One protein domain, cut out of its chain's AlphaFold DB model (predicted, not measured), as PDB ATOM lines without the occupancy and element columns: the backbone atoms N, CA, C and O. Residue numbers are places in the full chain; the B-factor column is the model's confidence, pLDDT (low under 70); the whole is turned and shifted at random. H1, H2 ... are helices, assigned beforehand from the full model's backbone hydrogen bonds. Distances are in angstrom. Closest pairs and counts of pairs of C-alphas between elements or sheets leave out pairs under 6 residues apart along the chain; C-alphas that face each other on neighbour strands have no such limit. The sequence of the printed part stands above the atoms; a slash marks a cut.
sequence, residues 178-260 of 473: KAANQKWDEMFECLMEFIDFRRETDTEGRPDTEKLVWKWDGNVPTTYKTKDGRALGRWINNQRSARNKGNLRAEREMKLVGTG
ATOM      1  N   LYS A 178     117.065 108.423 145.597       77.69
ATOM      2  CA  LYS A 178     118.533 108.456 145.710       77.69
ATOM      3  C   LYS A 178     119.099 109.762 145.149       77.69
ATOM      4  O   LYS A 178     119.828 110.454 145.853       77.69
ATOM      5  N   ALA A 179     118.664 110.168 143.954       81.12
ATOM      6  CA  ALA A 179     119.078 111.433 143.344       81.12
ATOM      7  C   ALA A 179     118.661 112.665 144.176       81.12
ATOM      8  O   ALA A 179     119.403 113.640 144.277       81.12
ATOM      9  N   ALA A 180     117.482 112.634 144.806       79.88
ATOM     10  CA  ALA A 180     117.020 113.715 145.680       79.88
ATOM     11  C   ALA A 180     117.771 113.790 147.024       79.88
ATOM     12  O   ALA A 180     117.842 114.868 147.619       79.88
ATOM     13  N   ASN A 181     118.296 112.667 147.524       86.12
ATOM     14  CA  ASN A 181     119.193 112.655 148.680       86.12
ATOM     15  C   ASN A 181     120.560 113.221 148.310       86.12
ATOM     16  O   ASN A 181     120.999 114.155 148.967       86.12
ATOM     17  N   GLN A 182     121.140 112.765 147.198       89.62
ATOM     18  CA  GLN A 182     122.431 113.250 146.714       89.62
ATOM     19  C   GLN A 182     122.442 114.773 146.519       89.62
ATOM     20  O   GLN A 182     123.285 115.460 147.083       89.62
ATOM     21  N   LYS A 183     121.424 115.335 145.851       92.31
ATOM     22  CA  LYS A 183     121.278 116.798 145.707       92.31
ATOM     23  C   LYS A 183     121.149 117.540 147.039       92.31
ATOM     24  O   LYS A 183     121.444 118.730 147.114       92.31
ATOM     25  N   TRP A 184     120.601 116.894 148.069       94.56
ATOM     26  CA  TRP A 184     120.495 117.503 149.391       94.56
ATOM     27  C   TRP A 184     121.850 117.491 150.098       94.56
ATOM     28  O   TRP A 184     122.228 118.517 150.653       94.56
ATOM     29  N   ASP A 185     122.575 116.372 150.028       93.75
ATOM     30  CA  ASP A 185     123.905 116.231 150.621       93.75
ATOM     31  C   ASP A 185     124.918 117.181 149.951       93.75
ATOM     32  O   ASP A 185     125.611 117.904 150.656       93.75
ATOM     33  N   GLU A 186     124.897 117.337 148.624       94.62
ATOM     34  CA  GLU A 186     125.727 118.325 147.900       94.62
ATOM     35  C   GLU A 186     125.474 119.774 148.357       94.62
ATOM     36  O   GLU A 186     126.379 120.606 148.408       94.62
ATOM     37  N   MET A 187     124.222 120.111 148.681       96.44
ATOM     38  CA  MET A 187     123.872 121.437 149.204       96.44
ATOM     39  C   MET A 187     124.240 121.591 150.683       96.44
ATOM     40  O   MET A 187     124.474 122.709 151.141       96.44
ATOM     41  N   PHE A 188     124.296 120.490 151.430       96.19
ATOM     42  CA  PHE A 188     124.816 120.471 152.791       96.19
ATOM     43  C   PHE A 188     126.344 120.625 152.805       96.19
ATOM     44  O   PHE A 188     126.864 121.371 153.628       96.19
ATOM     45  N   GLU A 189     127.060 120.036 151.851       95.06
ATOM     46  CA  GLU A 189     128.496 120.277 151.661       95.06
ATOM     47  C   GLU A 189     128.777 121.753 151.347       95.06
ATOM     48  O   GLU A 189     129.619 122.360 152.002       95.06
ATOM     49  N   CYS A 190     127.976 122.391 150.479       95.50
ATOM     50  CA  CYS A 190     128.051 123.848 150.272       95.50
ATOM     51  C   CYS A 190     127.914 124.648 151.577       95.50
ATOM     52  O   CYS A 190     128.496 125.724 151.715       95.50
ATOM     53  N   LEU A 191     127.062 124.183 152.501       94.94
ATOM     54  CA  LEU A 191     126.885 124.830 153.797       94.94
ATOM     55  C   LEU A 191     128.163 124.712 154.629       94.94
ATOM     56  O   LEU A 191     128.574 125.708 155.210       94.94
ATOM     57  N   MET A 192     128.789 123.538 154.656       94.56
ATOM     58  CA  MET A 192     130.056 123.317 155.358       94.56
ATOM     59  C   MET A 192     131.172 124.201 154.801       94.56
ATOM     60  O   MET A 192     131.780 124.953 155.558       94.56
ATOM     61  N   GLU A 193     131.338 124.226 153.478       93.62
ATOM     62  CA  GLU A 193     132.305 125.102 152.807       93.62
ATOM     63  C   GLU A 193     132.062 126.585 153.122       93.62
ATOM     64  O   GLU A 193     133.004 127.346 153.330       93.62
ATOM     65  N   PHE A 194     130.797 127.015 153.190       93.31
ATOM     66  CA  PHE A 194     130.457 128.384 153.576       93.31
ATOM     67  C   PHE A 194     130.890 128.706 155.013       93.31
ATOM     68  O   PHE A 194     131.386 129.802 155.267       93.31
ATOM     69  N   ILE A 195     130.695 127.780 155.953       91.69
ATOM     70  CA  ILE A 195     131.075 127.967 157.362       91.69
ATOM     71  C   ILE A 195     132.591 128.055 157.490       91.69
ATOM     72  O   ILE A 195     133.089 128.941 158.183       91.69
ATOM     73  N   ASP A 196     133.313 127.170 156.803       89.81
ATOM     74  CA  ASP A 196     134.774 127.165 156.786       89.81
ATOM     75  C   ASP A 196     135.321 128.452 156.159       89.81
ATOM     76  O   ASP A 196     136.171 129.108 156.756       89.81
ATOM     77  N   PHE A 197     134.746 128.890 155.035       89.38
ATOM     78  CA  PHE A 197     135.078 130.173 154.419       89.38
ATOM     79  C   PHE A 197     134.840 131.349 155.378       89.38
ATOM     80  O   PHE A 197     135.690 132.225 155.501       89.38
ATOM     81  N   ARG A 198     133.713 131.367 156.105       86.62
ATOM     82  CA  ARG A 198     133.425 132.416 157.102       86.62
ATOM     83  C   ARG A 198     134.418 132.390 158.260       86.62
ATOM     84  O   ARG A 198     134.837 133.455 158.707       86.62
ATOM     85  N   ARG A 199     134.810 131.199 158.723       84.50
ATOM     86  CA  ARG A 199     135.850 131.036 159.745       84.50
ATOM     87  C   ARG A 199     137.153 131.656 159.269       84.50
ATOM     88  O   ARG A 199     137.726 132.454 159.997       84.50
ATOM     89  N   GLU A 200     137.599 131.328 158.060       85.56
ATOM     90  CA  GLU A 200     138.834 131.867 157.482       85.56
ATOM     91  C   GLU A 200     138.784 133.393 157.361       85.56
ATOM     92  O   GLU A 200     139.682 134.062 157.864       85.56
ATOM     93  N   THR A 201     137.703 133.955 156.808       83.00
ATOM     94  CA  THR A 201     137.573 135.414 156.648       83.00
ATOM     95  C   THR A 201     137.490 136.164 157.977       83.00
ATOM     96  O   THR A 201     138.064 137.235 158.118       83.00
ATOM     97  N   ASP A 202     136.772 135.626 158.969       76.81
ATOM     98  CA  ASP A 202     136.589 136.301 160.263       76.81
ATOM     99  C   ASP A 202     137.833 136.164 161.172       76.81
ATOM    100  O   ASP A 202     137.996 136.925 162.136       76.81
ATOM    101  N   THR A 203     138.698 135.180 160.890       80.88
ATOM    102  CA  THR A 203     139.935 134.905 161.640       80.88
ATOM    103  C   THR A 203     141.213 135.361 160.934       80.88
ATOM    104  O   THR A 203     142.309 135.192 161.479       80.88
ATOM    105  N   GLU A 204     141.093 135.977 159.758       82.06
ATOM    106  CA  GLU A 204     142.218 136.535 159.014       82.06
ATOM    107  C   GLU A 204     142.935 137.608 159.855       82.06
ATOM    108  O   GLU A 204     142.324 138.536 160.384       82.06
ATOM    109  N   GLY A 205     144.247 137.442 160.052       75.25
ATOM    110  CA  GLY A 205     145.069 138.352 160.859       75.25
ATOM    111  C   GLY A 205     144.956 138.199 162.384       75.25
ATOM    112  O   GLY A 205     145.620 138.945 163.105       75.25
ATOM    113  N   ARG A 206     144.170 137.242 162.902       77.75
ATOM    114  CA  ARG A 206     144.089 136.951 164.347       77.75
ATOM    115  C   ARG A 206     145.110 135.891 164.792       77.75
ATOM    116  O   ARG A 206     145.417 134.981 164.017       77.75
ATOM    117  N   PRO A 207     145.610 135.954 166.041       79.12
ATOM    118  CA  PRO A 207     146.452 134.902 166.613       79.12
ATOM    119  C   PRO A 207     145.670 133.588 166.774       79.12
ATOM    120  O   PRO A 207     144.458 133.599 166.992       79.12
ATOM    121  N   ASP A 208     146.359 132.444 166.703       74.69
ATOM    122  CA  ASP A 208     145.735 131.107 166.694       74.69
ATOM    123  C   ASP A 208     144.856 130.818 167.927       74.69
ATOM    124  O   ASP A 208     143.875 130.079 167.840       74.69
ATOM    125  N   THR A 209     145.136 131.473 169.056       75.69
ATOM    126  CA  THR A 209     144.320 131.412 170.278       75.69
ATOM    127  C   THR A 209     142.930 132.033 170.114       75.69
ATOM    128  O   THR A 209     141.970 131.527 170.688       75.69
ATOM    129  N   GLU A 210     142.779 133.086 169.308       69.50
ATOM    130  CA  GLU A 210     141.478 133.702 169.018       69.50
ATOM    131  C   GLU A 210     140.693 132.920 167.962       69.50
ATOM    132  O   GLU A 210     139.461 132.907 167.994       69.50
ATOM    133  N   LYS A 211     141.389 132.209 167.064       73.44
ATOM    134  CA  LYS A 211     140.749 131.313 166.088       73.44
ATOM    135  C   LYS A 211     140.008 130.169 166.779       73.44
ATOM    136  O   LYS A 211     138.926 129.793 166.339       73.44
ATOM    137  N   LEU A 212     140.552 129.669 167.892       72.56
ATOM    138  CA  LEU A 212     139.927 128.632 168.724       72.56
ATOM    139  C   LEU A 212     138.645 129.105 169.429       72.56
ATOM    140  O   LEU A 212     137.788 128.287 169.752       72.56
ATOM    141  N   VAL A 213     138.496 130.414 169.656       76.31
ATOM    142  CA  VAL A 213     137.307 131.014 170.294       76.31
ATOM    143  C   VAL A 213     136.239 131.392 169.261       76.31
ATOM    144  O   VAL A 213     135.110 131.739 169.621       76.31
ATOM    145  N   TRP A 214     136.560 131.322 167.965       78.38
ATOM    146  CA  TRP A 214     135.630 131.714 166.917       78.38
ATOM    147  C   TRP A 214     134.359 130.861 166.947       78.38
ATOM    148  O   TRP A 214     134.386 129.631 167.001       78.38
ATOM    149  N   LYS A 215     133.215 131.545 166.883       77.31
ATOM    150  CA  LYS A 215     131.891 130.936 166.908       77.31
ATOM    151  C   LYS A 215     131.058 131.485 165.764       77.31
ATOM    152  O   LYS A 215     130.767 132.679 165.718       77.31
ATOM    153  N   TRP A 216     130.613 130.593 164.887       82.50
ATOM    154  CA  TRP A 216     129.677 130.938 163.825       82.50
ATOM    155  C   TRP A 216     128.331 131.427 164.397       82.50
ATOM    156  O   TRP A 216     127.769 130.861 165.337       82.50
ATOM    157  N   ASP A 217     127.789 132.487 163.795       77.56
ATOM    158  CA  ASP A 217     126.492 133.087 164.109       77.56
ATOM    159  C   ASP A 217     125.261 132.213 163.780       77.56
ATOM    160  O   ASP A 217     124.153 132.542 164.224       77.56
ATOM    161  N   GLY A 218     125.433 131.101 163.060       83.62
ATOM    162  CA  GLY A 218     124.376 130.172 162.655       83.62
ATOM    163  C   GLY A 218     123.480 130.687 161.521       83.62
ATOM    164  O   GLY A 218     122.368 130.171 161.348       83.62
ATOM    165  N   ASN A 219     123.900 131.721 160.780       85.12
ATOM    166  CA  ASN A 219     123.139 132.316 159.681       85.12
ATOM    167  C   ASN A 219     123.834 132.156 158.318       85.12
ATOM    168  O   ASN A 219     125.055 132.160 158.213       85.12
ATOM    169  N   VAL A 220     123.017 132.065 157.265       86.25
ATOM    170  CA  VAL A 220     123.431 132.171 155.864       86.25
ATOM    171  C   VAL A 220     122.530 133.214 155.193       86.25
ATOM    172  O   VAL A 220     121.309 133.011 155.169       86.25
ATOM    173  N   PRO A 221     123.080 134.310 154.629       81.81
ATOM    174  CA  PRO A 221     122.279 135.340 153.974       81.81
ATOM    175  C   PRO A 221     121.407 134.765 152.857       81.81
ATOM    176  O   PRO A 221     121.859 133.961 152.044       81.81
ATOM    177  N   THR A 222     120.152 135.214 152.755       81.62
ATOM    178  CA  THR A 222     119.187 134.657 151.780       81.62
ATOM    179  C   THR A 222     119.633 134.851 150.322       81.62
ATOM    180  O   THR A 222     119.260 134.076 149.439       81.62
ATOM    181  N   THR A 223     120.429 135.887 150.061       82.31
ATOM    182  CA  THR A 223     120.981 136.230 148.744       82.31
ATOM    183  C   THR A 223     122.275 135.490 148.410       82.31
ATOM    184  O   THR A 223     122.688 135.534 147.251       82.31
ATOM    185  N   TYR A 224     122.895 134.803 149.376       87.56
ATOM    186  CA  TYR A 224     124.187 134.154 149.181       87.56
ATOM    187  C   TYR A 224     124.112 133.034 148.134       87.56
ATOM    188  O   TYR A 224     123.194 132.199 148.135       87.56
ATOM    189  N   LYS A 225     125.116 133.026 147.255       92.94
ATOM    190  CA  LYS A 225     125.372 131.990 146.258       92.94
ATOM    191  C   LYS A 225     126.809 131.501 146.414       92.94
ATOM    192  O   LYS A 225     127.687 132.312 146.698       92.94
ATOM    193  N   THR A 226     127.037 130.207 146.211       91.56
ATOM    194  CA  THR A 226     128.395 129.649 146.168       91.56
ATOM    195  C   THR A 226     129.155 130.158 144.940       91.56
ATOM    196  O   THR A 226     128.554 130.745 144.034       91.56
ATOM    197  N   LYS A 227     130.468 129.899 144.885       87.88
ATOM    198  CA  LYS A 227     131.325 130.234 143.733       87.88
ATOM    199  C   LYS A 227     130.788 129.638 142.422       87.88
ATOM    200  O   LYS A 227     130.796 130.313 141.401       87.88
ATOM    201  N   ASP A 228     130.186 128.451 142.491       87.50
ATOM    202  CA  ASP A 228     129.572 127.762 141.340       87.50
ATOM    203  C   ASP A 228     128.145 128.254 141.017       87.50
ATOM    204  O   ASP A 228     127.436 127.669 140.201       87.50
ATOM    205  N   GLY A 229     127.660 129.294 141.703       90.31
ATOM    206  CA  GLY A 229     126.338 129.883 141.479       90.31
ATOM    207  C   GLY A 229     125.169 129.166 142.165       90.31
ATOM    208  O   GLY A 229     124.015 129.578 141.985       90.31
ATOM    209  N   ARG A 230     125.420 128.141 142.994       92.31
ATOM    210  CA  ARG A 230     124.366 127.430 143.740       92.31
ATOM    211  C   ARG A 230     123.761 128.359 144.795       92.31
ATOM    212  O   ARG A 230     124.466 128.960 145.600       92.31
ATOM    213  N   ALA A 231     122.434 128.496 144.804       93.94
ATOM    214  CA  ALA A 231     121.717 129.446 145.662       93.94
ATOM    215  C   ALA A 231     121.538 128.936 147.108       93.94
ATOM    216  O   ALA A 231     120.412 128.705 147.562       93.94
ATOM    217  N   LEU A 232     122.648 128.768 147.830       94.88
ATOM    218  CA  LEU A 232     122.686 128.220 149.189       94.88
ATOM    219  C   LEU A 232     121.774 128.979 150.168       94.88
ATOM    220  O   LEU A 232     121.016 128.349 150.905       94.88
ATOM    221  N   GLY A 233     121.747 130.316 150.119       89.06
ATOM    222  CA  GLY A 233     120.878 131.122 150.986       89.06
ATOM    223  C   GLY A 233     119.388 130.790 150.841       89.06
ATOM    224  O   GLY A 233     118.657 130.647 151.825       89.06
ATOM    225  N   ARG A 234     118.928 130.581 149.601       91.50
ATOM    226  CA  ARG A 234     117.544 130.161 149.320       91.50
ATOM    227  C   ARG A 234     117.285 128.733 149.780       91.50
ATOM    228  O   ARG A 234     116.216 128.455 150.321       91.50
ATOM    229  N   TRP A 235     118.249 127.836 149.586       95.62
ATOM    230  CA  TRP A 235     118.128 126.447 150.019       95.62
ATOM    231  C   TRP A 235     117.979 126.328 151.538       95.62
ATOM    232  O   TRP A 235     117.063 125.645 151.995       95.62
ATOM    233  N   ILE A 236     118.776 127.068 152.313       94.75
ATOM    234  CA  ILE A 236     118.649 127.143 153.776       94.75
ATOM    235  C   ILE A 236     117.265 127.658 154.188       94.75
ATOM    236  O   ILE A 236     116.633 127.097 155.085       94.75
ATOM    237  N   ASN A 237     116.741 128.683 153.509       88.88
ATOM    238  CA  ASN A 237     115.402 129.199 153.799       88.88
ATOM    239  C   ASN A 237     114.290 128.171 153.506       88.88
ATOM    240  O   ASN A 237     113.307 128.063 154.248       88.88
ATOM    241  N   ASN A 238     114.479 127.352 152.469       93.50
ATOM    242  CA  ASN A 238     113.594 126.226 152.186       93.50
ATOM    243  C   ASN A 238     113.659 125.163 153.292       93.50
ATOM    244  O   ASN A 238     112.606 124.659 153.675       93.50
ATOM    245  N   GLN A 239     114.838 124.869 153.862       94.19
ATOM    246  CA  GLN A 239     114.955 123.924 154.986       94.19
ATOM    247  C   GLN A 239     114.238 124.441 156.242       94.19
ATOM    248  O   GLN A 239     113.470 123.704 156.860       94.19
ATOM    249  N   ARG A 240     114.395 125.730 156.576       90.62
ATOM    250  CA  ARG A 240     113.654 126.377 157.678       90.62
ATOM    251  C   ARG A 240     112.143 126.275 157.476       90.62
ATOM    252  O   ARG A 240     111.405 125.934 158.397       90.62
ATOM    253  N   SER A 241     111.692 126.529 156.248       88.81
ATOM    254  CA  SER A 241     110.281 126.429 155.869       88.81
ATOM    255  C   SER A 241     109.764 124.989 155.934       88.81
ATOM    256  O   SER A 241     108.642 124.771 156.383       88.81
ATOM    257  N   ALA A 242     110.565 124.010 155.504       90.62
ATOM    258  CA  ALA A 242     110.224 122.591 155.561       90.62
ATOM    259  C   ALA A 242     110.089 122.108 157.009       90.62
ATOM    260  O   ALA A 242     109.097 121.457 157.329       90.62
ATOM    261  N   ARG A 243     111.014 122.502 157.894       89.81
ATOM    262  CA  ARG A 243     110.933 122.215 159.332       89.81
ATOM    263  C   ARG A 243     109.672 122.804 159.954       89.81
ATOM    264  O   ARG A 243     108.929 122.094 160.614       89.81
ATOM    265  N   ASN A 244     109.392 124.085 159.702       85.25
ATOM    266  CA  ASN A 244     108.205 124.747 160.254       85.25
ATOM    267  C   ASN A 244     106.885 124.106 159.785       85.25
ATOM    268  O   ASN A 244     105.871 124.205 160.464       85.25
ATOM    269  N   LYS A 245     106.891 123.459 158.614       88.06
ATOM    270  CA  LYS A 245     105.747 122.708 158.079       88.06
ATOM    271  C   LYS A 245     105.705 121.243 158.533       88.06
ATOM    272  O   LYS A 245     104.767 120.556 158.158       88.06
ATOM    273  N   GLY A 246     106.703 120.761 159.279       89.00
ATOM    274  CA  GLY A 246     106.818 119.353 159.680       89.00
ATOM    275  C   GLY A 246     107.246 118.400 158.555       89.00
ATOM    276  O   GLY A 246     107.126 117.192 158.701       89.00
ATOM    277  N   ASN A 247     107.755 118.924 157.434       91.62
ATOM    278  CA  ASN A 247     108.104 118.141 156.240       91.62
ATOM    279  C   ASN A 247     109.611 117.852 156.116       91.62
ATOM    280  O   ASN A 247     110.055 117.301 155.106       91.62
ATOM    281  N   LEU A 248     110.423 118.278 157.087       91.31
ATOM    282  CA  LEU A 248     111.857 118.007 157.088       91.31
ATOM    283  C   LEU A 248     112.118 116.626 157.701       91.31
ATOM    284  O   LEU A 248     111.629 116.324 158.784       91.31
ATOM    285  N   ARG A 249     112.892 115.784 157.008       92.12
ATOM    286  CA  ARG A 249     113.287 114.469 157.539       92.12
ATOM    287  C   ARG A 249     114.146 114.644 158.794       92.12
ATOM    288  O   ARG A 249     115.042 115.485 158.791       92.12
ATOM    289  N   ALA A 250     113.937 113.790 159.795       89.31
ATOM    290  CA  ALA A 250     114.644 113.852 161.078       89.31
ATOM    291  C   ALA A 250     116.178 113.828 160.931       89.31
ATOM    292  O   ALA A 250     116.870 114.627 161.551       89.31
ATOM    293  N   GLU A 251     116.713 112.986 160.042       91.88
ATOM    294  CA  GLU A 251     118.158 112.922 159.762       91.88
ATOM    295  C   GLU A 251     118.708 114.257 159.223       91.88
ATOM    296  O   GLU A 251     119.762 114.728 159.640       91.88
ATOM    297  N   ARG A 252     117.959 114.917 158.328       93.06
ATOM    298  CA  ARG A 252     118.335 116.219 157.754       93.06
ATOM    299  C   ARG A 252     118.276 117.327 158.796       93.06
ATOM    300  O   ARG A 252     119.131 118.207 158.800       93.06
ATOM    301  N   GLU A 253     117.276 117.289 159.674       90.88
ATOM    302  CA  GLU A 253     117.190 118.206 160.811       90.88
ATOM    303  C   GLU A 253     118.388 118.031 161.747       90.88
ATOM    304  O   GLU A 253     119.023 119.024 162.088       90.88
ATOM    305  N   MET A 254     118.747 116.790 162.082       89.94
ATOM    306  CA  MET A 254     119.904 116.482 162.923       89.94
ATOM    307  C   MET A 254     121.212 116.997 162.311       89.94
ATOM    308  O   MET A 254     121.962 117.689 162.995       89.94
ATOM    309  N   LYS A 255     121.450 116.745 161.015       92.81
ATOM    310  CA  LYS A 255     122.626 117.270 160.300       92.81
ATOM    311  C   LYS A 255     122.698 118.800 160.378       92.81
ATOM    312  O   LYS A 255     123.746 119.343 160.700       92.81
ATOM    313  N   LEU A 256     121.585 119.501 160.141       92.44
ATOM    314  CA  LEU A 256     121.534 120.970 160.185       92.44
ATOM    315  C   LEU A 256     121.670 121.536 161.609       92.44
ATOM    316  O   LEU A 256     122.278 122.585 161.787       92.44
ATOM    317  N   VAL A 257     121.134 120.855 162.625       88.12
ATOM    318  CA  VAL A 257     121.351 121.221 164.035       88.12
ATOM    319  C   VAL A 257     122.819 121.043 164.416       88.12
ATOM    320  O   VAL A 257     123.371 121.911 165.089       88.12
ATOM    321  N   GLY A 258     123.462 119.973 163.940       88.50
ATOM    322  CA  GLY A 258     124.874 119.683 164.198       88.50
ATOM    323  C   GLY A 258     125.833 120.758 163.688       88.50
ATOM    324  O   GLY A 258     126.891 120.950 164.276       88.50
ATOM    325  N   THR A 259     125.453 121.521 162.660       89.62
ATOM    326  CA  THR A 259     126.272 122.648 162.193       89.62
ATOM    327  C   THR A 259     126.128 123.896 163.074       89.62
ATOM    328  O   THR A 259     126.928 124.818 162.974       89.62
ATOM    329  N   GLY A 260     125.132 123.953 163.966       84.88
ATOM    330  CA  GLY A 260     124.799 125.158 164.731       84.88
ATOM    331  C   GLY A 260     123.903 126.141 163.968       84.88
ATOM    332  O   GLY A 260     123.736 127.289 164.393       84.88
TER     333      GLY A 260
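Overview. This is residues 178 to 260 of the 473 residues of the protein "Hypothetical protein" of Cyclophora tenuis (UniProt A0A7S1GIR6). One long helix, H1, makes the spine and the longest axis; toward its first half H3 starts on it and leads away steeply, and H4 folds back near it, so that H1, H3 and H4 form a loosely packed body. Beyond the other end of H1 the free-standing residues 204 to 210 stick out, of which 208 to 210 belong to the short helix H2, and the long link of residues 212 to 231 leads back from there to H3. You have 83 printed residues with four named helices, in the order H1, H2, H3, H4, and no named strand; the class is all helix. The whole is only just loose, close to compact, with a radius of gyration of the C-alphas of 14.2 A, and its outline is elongated, 43 by 26 by 22 A.

Along the chain. Find C-alpha 178 at (118.533, 108.456, 145.710); from there H1, residues 178 to 203, runs 37.6 A to C-alpha 203 at (139.935, 134.905, 161.640). Next comes H2, residues 208 to 211. Then look for H3, residues 232 to 244, 18.6 A from first to last C-alpha. H4, residues 250 to 258, covers 12.2 A and ends with C-alpha 258 at (124.874, 119.683, 164.198).

Arrangement. Start at H1, which touches H3 with its residues 187 to 191 alone, and look at residues 232 to 235, with which alone H3 touches H1. The closest C-alphas there are those of Met 187 and Leu 232, 6.9 A apart. The two helices stand at a steep tilt of 64 degrees and run opposite ways. H1 and H4 are near each other, with 8 pairs of C-alphas within 10 A. H3 and H4 are close but not clearly touching; their closest C-alphas, of Arg 243 and Glu 253, are 7.6 A apart. Their lines make a steep tilt of 57 degrees, opposite ways. At the other end of H1, H2 is close to it but not clearly touching, with the C-alphas of Thr 203 and Lys 211 the closest at 5.8 A. H2 is apart from H3 and from H4. Along the backbone, every pair of O i and N i+4 is within hydrogen-bond range in H1, H3 and H4, while H2 is too short for such a pair.

Size, cuts and confidence. The two C-alphas farthest apart are those of Lys 178 and Pro 207, at 43.8 A. The printed part runs from 178 to 260 and has no cut. The links from H1 to H2 and from H3 to H4 are tight, and the link from H2 to H3, 20 residues, is long. The mean pLDDT of the printed part is 87.3; look at residue 210 for the one value under 70.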